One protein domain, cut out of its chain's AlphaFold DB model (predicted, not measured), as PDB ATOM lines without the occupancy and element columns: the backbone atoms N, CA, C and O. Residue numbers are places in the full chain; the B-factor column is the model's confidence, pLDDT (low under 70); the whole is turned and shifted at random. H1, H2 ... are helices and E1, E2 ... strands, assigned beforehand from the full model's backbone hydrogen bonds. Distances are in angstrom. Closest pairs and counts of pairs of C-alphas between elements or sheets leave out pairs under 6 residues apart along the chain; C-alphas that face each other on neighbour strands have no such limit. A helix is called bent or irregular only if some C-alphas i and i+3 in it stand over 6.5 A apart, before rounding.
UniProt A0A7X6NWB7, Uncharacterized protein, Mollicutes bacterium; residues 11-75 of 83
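AT A GLANCE: This is residues 11 to 75 of the 83 residues of an uncharacterized protein of Mollicutes bacterium (UniProt A0A7X6NWB7). One long helix, H1, makes a long arm with a small head at its end: the hairpin of E1 and E2, set across the helix's last turns. Residues 11 to 38 of H1 stick out free of the head, and the helix kinks on its way there. The printed part has 65 residues, with one named helix followed by two named strands, in the order H1, E1, E2; the sheet is E1 - E2, antiparallel, and the class is mixed, helices and strands. The whole is extended, with a radius of gyration of the C-alphas of 18.4 A and spans of 58 by 28 by 14 A.

IN THESE COORDINATES: Find C-alpha 11 at (41.307, 21.377, 7.284); from there H1, residues 11 to 45, runs 44.5 A to C-alpha 45 at (10.811, 39.547, -19.519). Near residue 32 it has a kink of 50 degrees; it is neither bent nor irregular, but only just: C-alphas 28 and 31 are 6.4 A apart. Next comes E1, residues 55 to 61, 19.7 A long. E2, residues 67 to 74, is 19.2 A long, bends by 61 degrees at residue 70 and ends with C-alpha 74 at (6.234, 49.459, -12.286).

HOW THE PARTS SIT: In H1, 25 of 31 O i to N i+4 pairs are within hydrogen-bond range. Look at Cys 43: its C-alpha is 7.1 A from that of Cys 58 in E1 and 5.7 A from that of Cys 73 in E2, the closest pairs of H1 with each strand. E1 and E2 form a hairpin, antiparallel at 148 degrees between their directions; N 58 and O 71 are 2.9 A apart, N 60 and O 68 3.0 A, both within hydrogen-bond range. Before E1, residues 47 to 48 pair antiparallel with residues 58 to 59 of E1.

THE WHOLE: The C-alphas of Thr 11 and Thr 52, the two farthest apart, are 58.6 A from each other. Without residues 11 to 38, the body spans 31 by 15 by 11 A. The printed part has no cut; the link from H1 to E1 is short and that from E1 to E2 tight. The mean pLDDT of the printed part is 82.1, and residues 34 to 36 and 39 to 41 are under 70.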
ATOM      1  N   THR A  11      41.784  20.910   8.594       87.50
ATOM      2  CA  THR A  11      41.307  21.377   7.284       87.50
ATOM      3  C   THR A  11      39.942  20.793   6.904       87.50
ATOM      4  O   THR A  11      39.097  21.521   6.393       87.50
ATOM      5  N   ALA A  12      39.677  19.521   7.209       87.88
ATOM      6  CA  ALA A  12      38.389  18.873   6.970       87.88
ATOM      7  C   ALA A  12      37.286  19.509   7.824       87.88
ATOM      8  O   ALA A  12      36.196  19.778   7.322       87.88
ATOM      9  N   ILE A  13      37.589  19.833   9.086       89.81
ATOM     10  CA  ILE A  13      36.665  20.549   9.980       89.81
ATOM     11  C   ILE A  13      36.375  21.949   9.433       89.81
ATOM     12  O   ILE A  13      35.222  22.374   9.387       89.81
ATOM     13  N   THR A  14      37.406  22.648   8.959       92.25
ATOM     14  CA  THR A  14      37.262  23.988   8.376       92.25
ATOM     15  C   THR A  14      36.391  23.975   7.119       92.25
ATOM     16  O   THR A  14      35.487  24.798   6.989       92.25
ATOM     17  N   ILE A  15      36.604  23.018   6.212       94.44
ATOM     18  CA  ILE A  15      35.779  22.870   5.004       94.44
ATOM     19  C   ILE A  15      34.326  22.571   5.383       94.44
ATOM     20  O   ILE A  15      33.412  23.166   4.810       94.44
ATOM     21  N   LEU A  16      34.101  21.708   6.379       93.38
ATOM     22  CA  LEU A  16      32.761  21.392   6.867       93.38
ATOM     23  C   LEU A  16      32.061  22.634   7.440       93.38
ATOM     24  O   LEU A  16      30.885  22.863   7.164       93.38
ATOM     25  N   ALA A  17      32.789  23.459   8.194       94.88
ATOM     26  CA  ALA A  17      32.264  24.695   8.759       94.88
ATOM     27  C   ALA A  17      31.862  25.700   7.666       94.88
ATOM     28  O   ALA A  17      30.760  26.246   7.712       94.88
ATOM     29  N   ILE A  18      32.702  25.901   6.645       95.88
ATOM     30  CA  ILE A  18      32.381  26.785   5.512       95.88
ATOM     31  C   ILE A  18      31.179  26.245   4.730       95.88
ATOM     32  O   ILE A  18      30.280  27.010   4.388       95.88
ATOM     33  N   ALA A  19      31.126  24.932   4.486       96.06
ATOM     34  CA  ALA A  19      29.999  24.298   3.810       96.06
ATOM     35  C   ALA A  19      28.690  24.479   4.593       96.06
ATOM     36  O   ALA A  19      27.664  24.812   4.004       96.06
ATOM     37  N   ALA A  20      28.731  24.333   5.920       95.50
ATOM     38  CA  ALA A  20      27.575  24.543   6.785       95.50
ATOM     39  C   ALA A  20      27.083  26.001   6.747       95.50
ATOM     40  O   ALA A  20      25.884  26.241   6.598       95.50
ATOM     41  N   VAL A  21      27.994  26.979   6.815       95.38
ATOM     42  CA  VAL A  21      27.644  28.407   6.714       95.38
ATOM     43  C   VAL A  21      27.108  28.754   5.322       95.38
ATOM     44  O   VAL A  21      26.100  29.452   5.209       95.38
ATOM     45  N   GLY A  22      27.726  28.233   4.259       95.44
ATOM     46  CA  GLY A  22      27.267  28.427   2.880       95.44
ATOM     47  C   GLY A  22      25.871  27.849   2.642       95.44
ATOM     48  O   GLY A  22      25.019  28.510   2.047       95.44
ATOM     49  N   ALA A  23      25.601  26.653   3.173       94.06
ATOM     50  CA  ALA A  23      24.282  26.033   3.113       94.06
ATOM     51  C   ALA A  23      23.234  26.851   3.882       94.06
ATOM     52  O   ALA A  23      22.147  27.097   3.361       94.06
ATOM     53  N   PHE A  24      23.560  27.336   5.084       93.12
ATOM     54  CA  PHE A  24      22.667  28.202   5.856       93.12
ATOM     55  C   PHE A  24      22.337  29.500   5.104       93.12
ATOM     56  O   PHE A  24      21.170  29.876   4.995       93.12
ATOM     57  N   PHE A  25      23.341  30.153   4.517       92.31
ATOM     58  CA  PHE A  25      23.138  31.361   3.719       92.31
ATOM     59  C   PHE A  25      22.218  31.106   2.517       92.31
ATOM     60  O   PHE A  25      21.270  31.859   2.288       92.31
ATOM     61  N   TYR A  26      22.452  30.020   1.778       89.38
ATOM     62  CA  TYR A  26      21.655  29.691   0.597       89.38
ATOM     63  C   TYR A  26      20.217  29.268   0.933       89.38
ATOM     64  O   TYR A  26      19.298  29.547   0.172       89.38
ATOM     65  N   LEU A  27      19.988  28.607   2.067       89.44
ATOM     66  CA  LEU A  27      18.645  28.149   2.432       89.44
ATOM     67  C   LEU A  27      17.824  29.214   3.162       89.44
ATOM     68  O   LEU A  27      16.609  29.244   3.000       89.44
ATOM     69  N   VAL A  28      18.457  30.082   3.954       88.38
ATOM     70  CA  VAL A  28      17.746  31.017   4.842       88.38
ATOM     71  C   VAL A  28      17.780  32.449   4.318       88.38
ATOM     72  O   VAL A  28      16.760  33.132   4.326       88.38
ATOM     73  N   ILE A  29      18.931  32.912   3.830       86.94
ATOM     74  CA  ILE A  29      19.121  34.318   3.439       86.94
ATOM     75  C   ILE A  29      18.763  34.526   1.961       86.94
ATOM     76  O   ILE A  29      18.043  35.463   1.609       86.94
ATOM     77  N   TRP A  30      19.200  33.618   1.086       83.31
ATOM     78  CA  TRP A  30      18.924  33.675  -0.351       83.31
ATOM     79  C   TRP A  30      17.436  33.719  -0.749       83.31
ATOM     80  O   TRP A  30      17.127  34.512  -1.641       83.31
ATOM     81  N   PRO A  31      16.484  32.958  -0.155       78.88
ATOM     82  CA  PRO A  31      15.079  33.036  -0.573       78.88
ATOM     83  C   PRO A  31      14.489  34.441  -0.402       78.88
ATOM     84  O   PRO A  31      13.725  34.889  -1.258       78.88
ATOM     85  N   GLY A  32      14.897  35.180   0.637       79.75
ATOM     86  CA  GLY A  32      14.470  36.566   0.837       79.75
ATOM     87  C   GLY A  32      14.959  37.505  -0.272       79.75
ATOM     88  O   GLY A  32      14.220  38.380  -0.727       79.75
ATOM     89  N   LEU A  33      16.181  37.293  -0.767       73.56
ATOM     90  CA  LEU A  33      16.746  38.090  -1.857       73.56
ATOM     91  C   LEU A  33      16.166  37.694  -3.224       73.56
ATOM     92  O   LEU A  33      15.837  38.556  -4.041       73.56
ATOM     93  N   ARG A  34      15.987  36.391  -3.461       69.69
ATOM     94  CA  ARG A  34      15.501  35.854  -4.734       69.69
ATOM     95  C   ARG A  34      14.093  36.344  -5.057       69.69
ATOM     96  O   ARG A  34      13.839  36.703  -6.197       69.69
ATOM     97  N   ASN A  35      13.225  36.463  -4.053       68.69
ATOM     98  CA  ASN A  35      11.847  36.916  -4.244       68.69
ATOM     99  C   ASN A  35      11.753  38.360  -4.781       68.69
ATOM    100  O   ASN A  35      10.833  38.696  -5.526       68.69
ATOM    101  N   ASN A  36      12.719  39.212  -4.426       66.88
ATOM    102  CA  ASN A  36      12.794  40.589  -4.917       66.88
ATOM    103  C   ASN A  36      13.343  40.648  -6.351       66.88
ATOM    104  O   ASN A  36      12.805  41.358  -7.202       66.88
ATOM    105  N   ILE A  37      14.377  39.854  -6.639       70.44
ATOM    106  CA  ILE A  37      14.999  39.795  -7.969       70.44
ATOM    107  C   ILE A  37      14.064  39.128  -8.982       70.44
ATOM    108  O   ILE A  37      13.943  39.604 -10.105       70.44
ATOM    109  N   GLU A  38      13.373  38.054  -8.598       71.69
ATOM    110  CA  GLU A  38      12.440  37.343  -9.474       71.69
ATOM    111  C   GLU A  38      11.294  38.244  -9.924       71.69
ATOM    112  O   GLU A  38      11.002  38.256 -11.115       71.69
ATOM    113  N   ARG A  39      10.722  39.071  -9.040       68.31
ATOM    114  CA  ARG A  39       9.701  40.059  -9.433       68.31
ATOM    115  C   ARG A  39      10.236  41.066 -10.450       68.31
ATOM    116  O   ARG A  39       9.584  41.332 -11.455       68.31
ATOM    117  N   SER A  40      11.448  41.581 -10.236       69.94
ATOM    118  CA  SER A  40      12.077  42.518 -11.176       69.94
ATOM    119  C   SER A  40      12.403  41.865 -12.527       69.94
ATOM    120  O   SER A  40      12.222  42.482 -13.573       69.94
ATOM    121  N   GLN A  41      12.860  40.612 -12.525       69.75
ATOM    122  CA  GLN A  41      13.187  39.847 -13.735       69.75
ATOM    123  C   GLN A  41      11.926  39.425 -14.499       69.75
ATOM    124  O   GLN A  41      11.904  39.482 -15.724       69.75
ATOM    125  N   GLN A  42      10.860  39.044 -13.788       76.56
ATOM    126  CA  GLN A  42       9.548  38.755 -14.370       76.56
ATOM    127  C   GLN A  42       9.017  39.982 -15.107       76.56
ATOM    128  O   GLN A  42       8.622  39.859 -16.259       76.56
ATOM    129  N   CYS A  43       9.121  41.170 -14.510       74.75
ATOM    130  CA  CYS A  43       8.778  42.420 -15.184       74.75
ATOM    131  C   CYS A  43       9.702  42.760 -16.362       74.75
ATOM    132  O   CYS A  43       9.257  43.373 -17.327       74.75
ATOM    133  N   SER A  44      10.978  42.361 -16.319       75.06
ATOM    134  CA  SER A  44      11.916  42.601 -17.423       75.06
ATOM    135  C   SER A  44      11.668  41.711 -18.647       75.06
ATOM    136  O   SER A  44      12.048  42.105 -19.749       75.06
ATOM    137  N   SER A  45      11.069  40.535 -18.458       71.50
ATOM    138  CA  SER A  45      10.811  39.547 -19.519       71.50
ATOM    139  C   SER A  45       9.327  39.402 -19.874       71.50
ATOM    140  O   SER A  45       8.982  38.582 -20.723       71.50
ATOM    141  N   ALA A  46       8.441  40.149 -19.212       79.81
ATOM    142  CA  ALA A  46       7.013  40.145 -19.489       79.81
ATOM    143  C   ALA A  46       6.662  41.140 -20.600       79.81
ATOM    144  O   ALA A  46       7.275  42.198 -20.738       79.81
ATOM    145  N   VAL A  47       5.632  40.808 -21.374       81.50
ATOM    146  CA  VAL A  47       5.039  41.727 -22.344       81.50
ATOM    147  C   VAL A  47       4.040  42.593 -21.591       81.50
ATOM    148  O   VAL A  47       3.036  42.095 -21.080       81.50
ATOM    149  N   CYS A  48       4.343  43.880 -21.475       82.44
ATOM    150  CA  CYS A  48       3.540  44.821 -20.708       82.44
ATOM    151  C   CYS A  48       2.607  45.641 -21.598       82.44
ATOM    152  O   CYS A  48       2.940  45.963 -22.737       82.44
ATOM    153  N   GLY A  49       1.422  45.944 -21.066       80.00
ATOM    154  CA  GLY A  49       0.454  46.834 -21.701       80.00
ATOM    155  C   GLY A  49       0.733  48.313 -21.427       80.00
ATOM    156  O   GLY A  49       1.851  48.725 -21.139       80.00
ATOM    157  N   VAL A  50      -0.315  49.130 -21.507       78.94
ATOM    158  CA  VAL A  50      -0.205  50.587 -21.367       78.94
ATOM    159  C   VAL A  50       0.068  50.983 -19.912       78.94
ATOM    160  O   VAL A  50      -0.648  50.568 -18.998       78.94
ATOM    161  N   CYS A  51       1.070  51.834 -19.702       79.94
ATOM    162  CA  CYS A  51       1.352  52.431 -18.402       79.94
ATOM    163  C   CYS A  51       0.221  53.377 -17.971       79.94
ATOM    164  O   CYS A  51      -0.094  54.338 -18.671       79.94
ATOM    165  N   THR A  52      -0.361  53.138 -16.794       79.00
ATOM    166  CA  THR A  52      -1.396  53.989 -16.194       79.00
ATOM    167  C   THR A  52      -1.018  54.292 -14.744       79.00
ATOM    168  O   THR A  52      -0.856  53.382 -13.937       79.00
ATOM    169  N   ASN A  53      -0.869  55.572 -14.385       80.12
ATOM    170  CA  ASN A  53      -0.481  56.007 -13.030       80.12
ATOM    171  C   ASN A  53       0.815  55.349 -12.492       80.12
ATOM    172  O   ASN A  53       0.903  55.006 -11.313       80.12
ATOM    173  N   GLY A  54       1.823  55.141 -13.348       75.00
ATOM    174  CA  GLY A  54       3.117  54.571 -12.939       75.00
ATOM    175  C   GLY A  54       3.120  53.051 -12.733       75.00
ATOM    176  O   GLY A  54       4.151  52.486 -12.359       75.00
ATOM    177  N   LYS A  55       2.004  52.375 -13.030       79.62
ATOM    178  CA  LYS A  55       1.887  50.914 -13.036       79.62
ATOM    179  C   LYS A  55       1.397  50.396 -14.386       79.62
ATOM    180  O   LYS A  55       0.667  51.080 -15.099       79.62
ATOM    181  N   GLN A  56       1.771  49.166 -14.715       85.19
ATOM    182  CA  GLN A  56       1.303  48.463 -15.906       85.19
ATOM    183  C   GLN A  56       1.027  46.996 -15.591       85.19
ATOM    184  O   GLN A  56       1.727  46.370 -14.791       85.19
ATOM    185  N   THR A  57       0.004  46.455 -16.242       82.69
ATOM    186  CA  THR A  57      -0.316  45.032 -16.195       82.69
ATOM    187  C   THR A  57       0.506  44.319 -17.259       82.69
ATOM    188  O   THR A  57       0.436  44.663 -18.443       82.69
ATOM    189  N   CYS A  58       1.302  43.342 -16.837       83.00
ATOM    190  CA  CYS A  58       2.168  42.582 -17.722       83.00
ATOM    191  C   CYS A  58       1.740  41.123 -17.805       83.00
ATOM    192  O   CYS A  58       1.278  40.525 -16.833       83.00
ATOM    193  N   SER A  59       1.919  40.555 -18.993       82.69
ATOM    194  CA  SER A  59       1.640  39.157 -19.278       82.69
ATOM    195  C   SER A  59       2.928  38.413 -19.596       82.69
ATOM    196  O   SER A  59       3.736  38.867 -20.407       82.69
ATOM    197  N   TYR A  60       3.126  37.256 -18.975       82.69
ATOM    198  CA  TYR A  60       4.250  36.380 -19.291       82.69
ATOM    199  C   TYR A  60       3.823  34.915 -19.292       82.69
ATOM    200  O   TYR A  60       2.917  34.507 -18.564       82.69
ATOM    201  N   THR A  61       4.485  34.114 -20.121       82.62
ATOM    202  CA  THR A  61       4.265  32.668 -20.173       82.62
ATOM    203  C   THR A  61       5.212  31.994 -19.186       82.62
ATOM    204  O   THR A  61       6.433  32.085 -19.317       82.62
ATOM    205  N   ASN A  62       4.660  31.327 -18.173       79.12
ATOM    206  CA  ASN A  62       5.435  30.520 -17.233       79.12
ATOM    207  C   ASN A  62       6.026  29.276 -17.914       79.12
ATOM    208  O   ASN A  62       5.595  28.872 -18.994       79.12
ATOM    209  N   LYS A  63       6.986  28.622 -17.248       78.19
ATOM    210  CA  LYS A  63       7.635  27.386 -17.735       78.19
ATOM    211  C   LYS A  63       6.655  26.237 -18.000       78.19
ATOM    212  O   LYS A  63       6.952  25.360 -18.798       78.19
ATOM    213  N   ASP A  64       5.481  26.286 -17.382       82.44
ATOM    214  CA  ASP A  64       4.368  25.353 -17.573       82.44
ATOM    215  C   ASP A  64       3.479  25.682 -18.792       82.44
ATOM    216  O   ASP A  64       2.426  25.076 -18.970       82.44
ATOM    217  N   GLY A  65       3.838  26.688 -19.600       79.50
ATOM    218  CA  GLY A  65       3.054  27.133 -20.759       79.50
ATOM    219  C   GLY A  65       1.810  27.959 -20.407       79.50
ATOM    220  O   GLY A  65       1.021  28.290 -21.287       79.50
ATOM    221  N   LYS A  66       1.621  28.311 -19.129       81.62
ATOM    222  CA  LYS A  66       0.496  29.139 -18.669       81.62
ATOM    223  C   LYS A  66       0.805  30.623 -18.818       81.62
ATOM    224  O   LYS A  66       1.821  31.089 -18.304       81.62
ATOM    225  N   ILE A  67      -0.103  31.353 -19.460       81.25
ATOM    226  CA  ILE A  67      -0.065  32.814 -19.542       81.25
ATOM    227  C   ILE A  67      -0.578  33.371 -18.213       81.25
ATOM    228  O   ILE A  67      -1.701  33.077 -17.809       81.25
ATOM    229  N   VAL A  68       0.255  34.145 -17.526       81.44
ATOM    230  CA  VAL A  68      -0.114  34.868 -16.306       81.44
ATOM    231  C   VAL A  68      -0.239  36.340 -16.649       81.44
ATOM    232  O   VAL A  68       0.722  36.920 -17.139       81.44
ATOM    233  N   THR A  69      -1.415  36.913 -16.394       75.75
ATOM    234  CA  THR A  69      -1.809  38.279 -16.775       75.75
ATOM    235  C   THR A  69      -1.914  39.257 -15.603       75.75
ATOM    236  O   THR A  69      -2.110  40.440 -15.834       75.75
ATOM    237  N   ASP A  70      -1.758  38.806 -14.357       74.88
ATOM    238  CA  ASP A  70      -1.946  39.629 -13.146       74.88
ATOM    239  C   ASP A  70      -0.621  40.126 -12.542       74.88
ATOM    240  O   ASP A  70      -0.500  40.344 -11.335       74.88
ATOM    241  N   LEU A  71       0.414  40.287 -13.372       81.94
ATOM    242  CA  LEU A  71       1.686  40.838 -12.919       81.94
ATOM    243  C   LEU A  71       1.627  42.370 -12.963       81.94
ATOM    244  O   LEU A  71       1.790  42.977 -14.021       81.94
ATOM    245  N   GLU A  72       1.406  43.000 -11.809       81.38
ATOM    246  CA  GLU A  72       1.609  44.443 -11.645       81.38
ATOM    247  C   GLU A  72       3.109  44.753 -11.633       81.38
ATOM    248  O   GLU A  72       3.820  44.443 -10.672       81.38
ATOM    249  N   CYS A  73       3.584  45.404 -12.689       81.44
ATOM    250  CA  CYS A  73       4.942  45.918 -12.770       81.44
ATOM    251  C   CYS A  73       4.942  47.441 -12.658       81.44
ATOM    252  O   CYS A  73       4.003  48.096 -13.131       81.44
ATOM    253  N   PRO A  74       6.002  48.040 -12.084       82.06
ATOM    254  CA  PRO A  74       6.234  49.459 -12.286       82.06
ATOM    255  C   PRO A  74       6.349  49.719 -13.788       82.06
ATOM    256  O   PRO A  74       6.826  48.863 -14.548       82.06
ATOM    257  N   CYS A  75       5.899  50.889 -14.228       77.19
ATOM    258  CA  CYS A  75       6.178  51.295 -15.593       77.19
ATOM    259  C   CYS A  75       7.687  51.305 -15.788       77.19
ATOM    260  O   CYS A  75       8.423  51.940 -15.034       77.19
TER     261      CYS A  75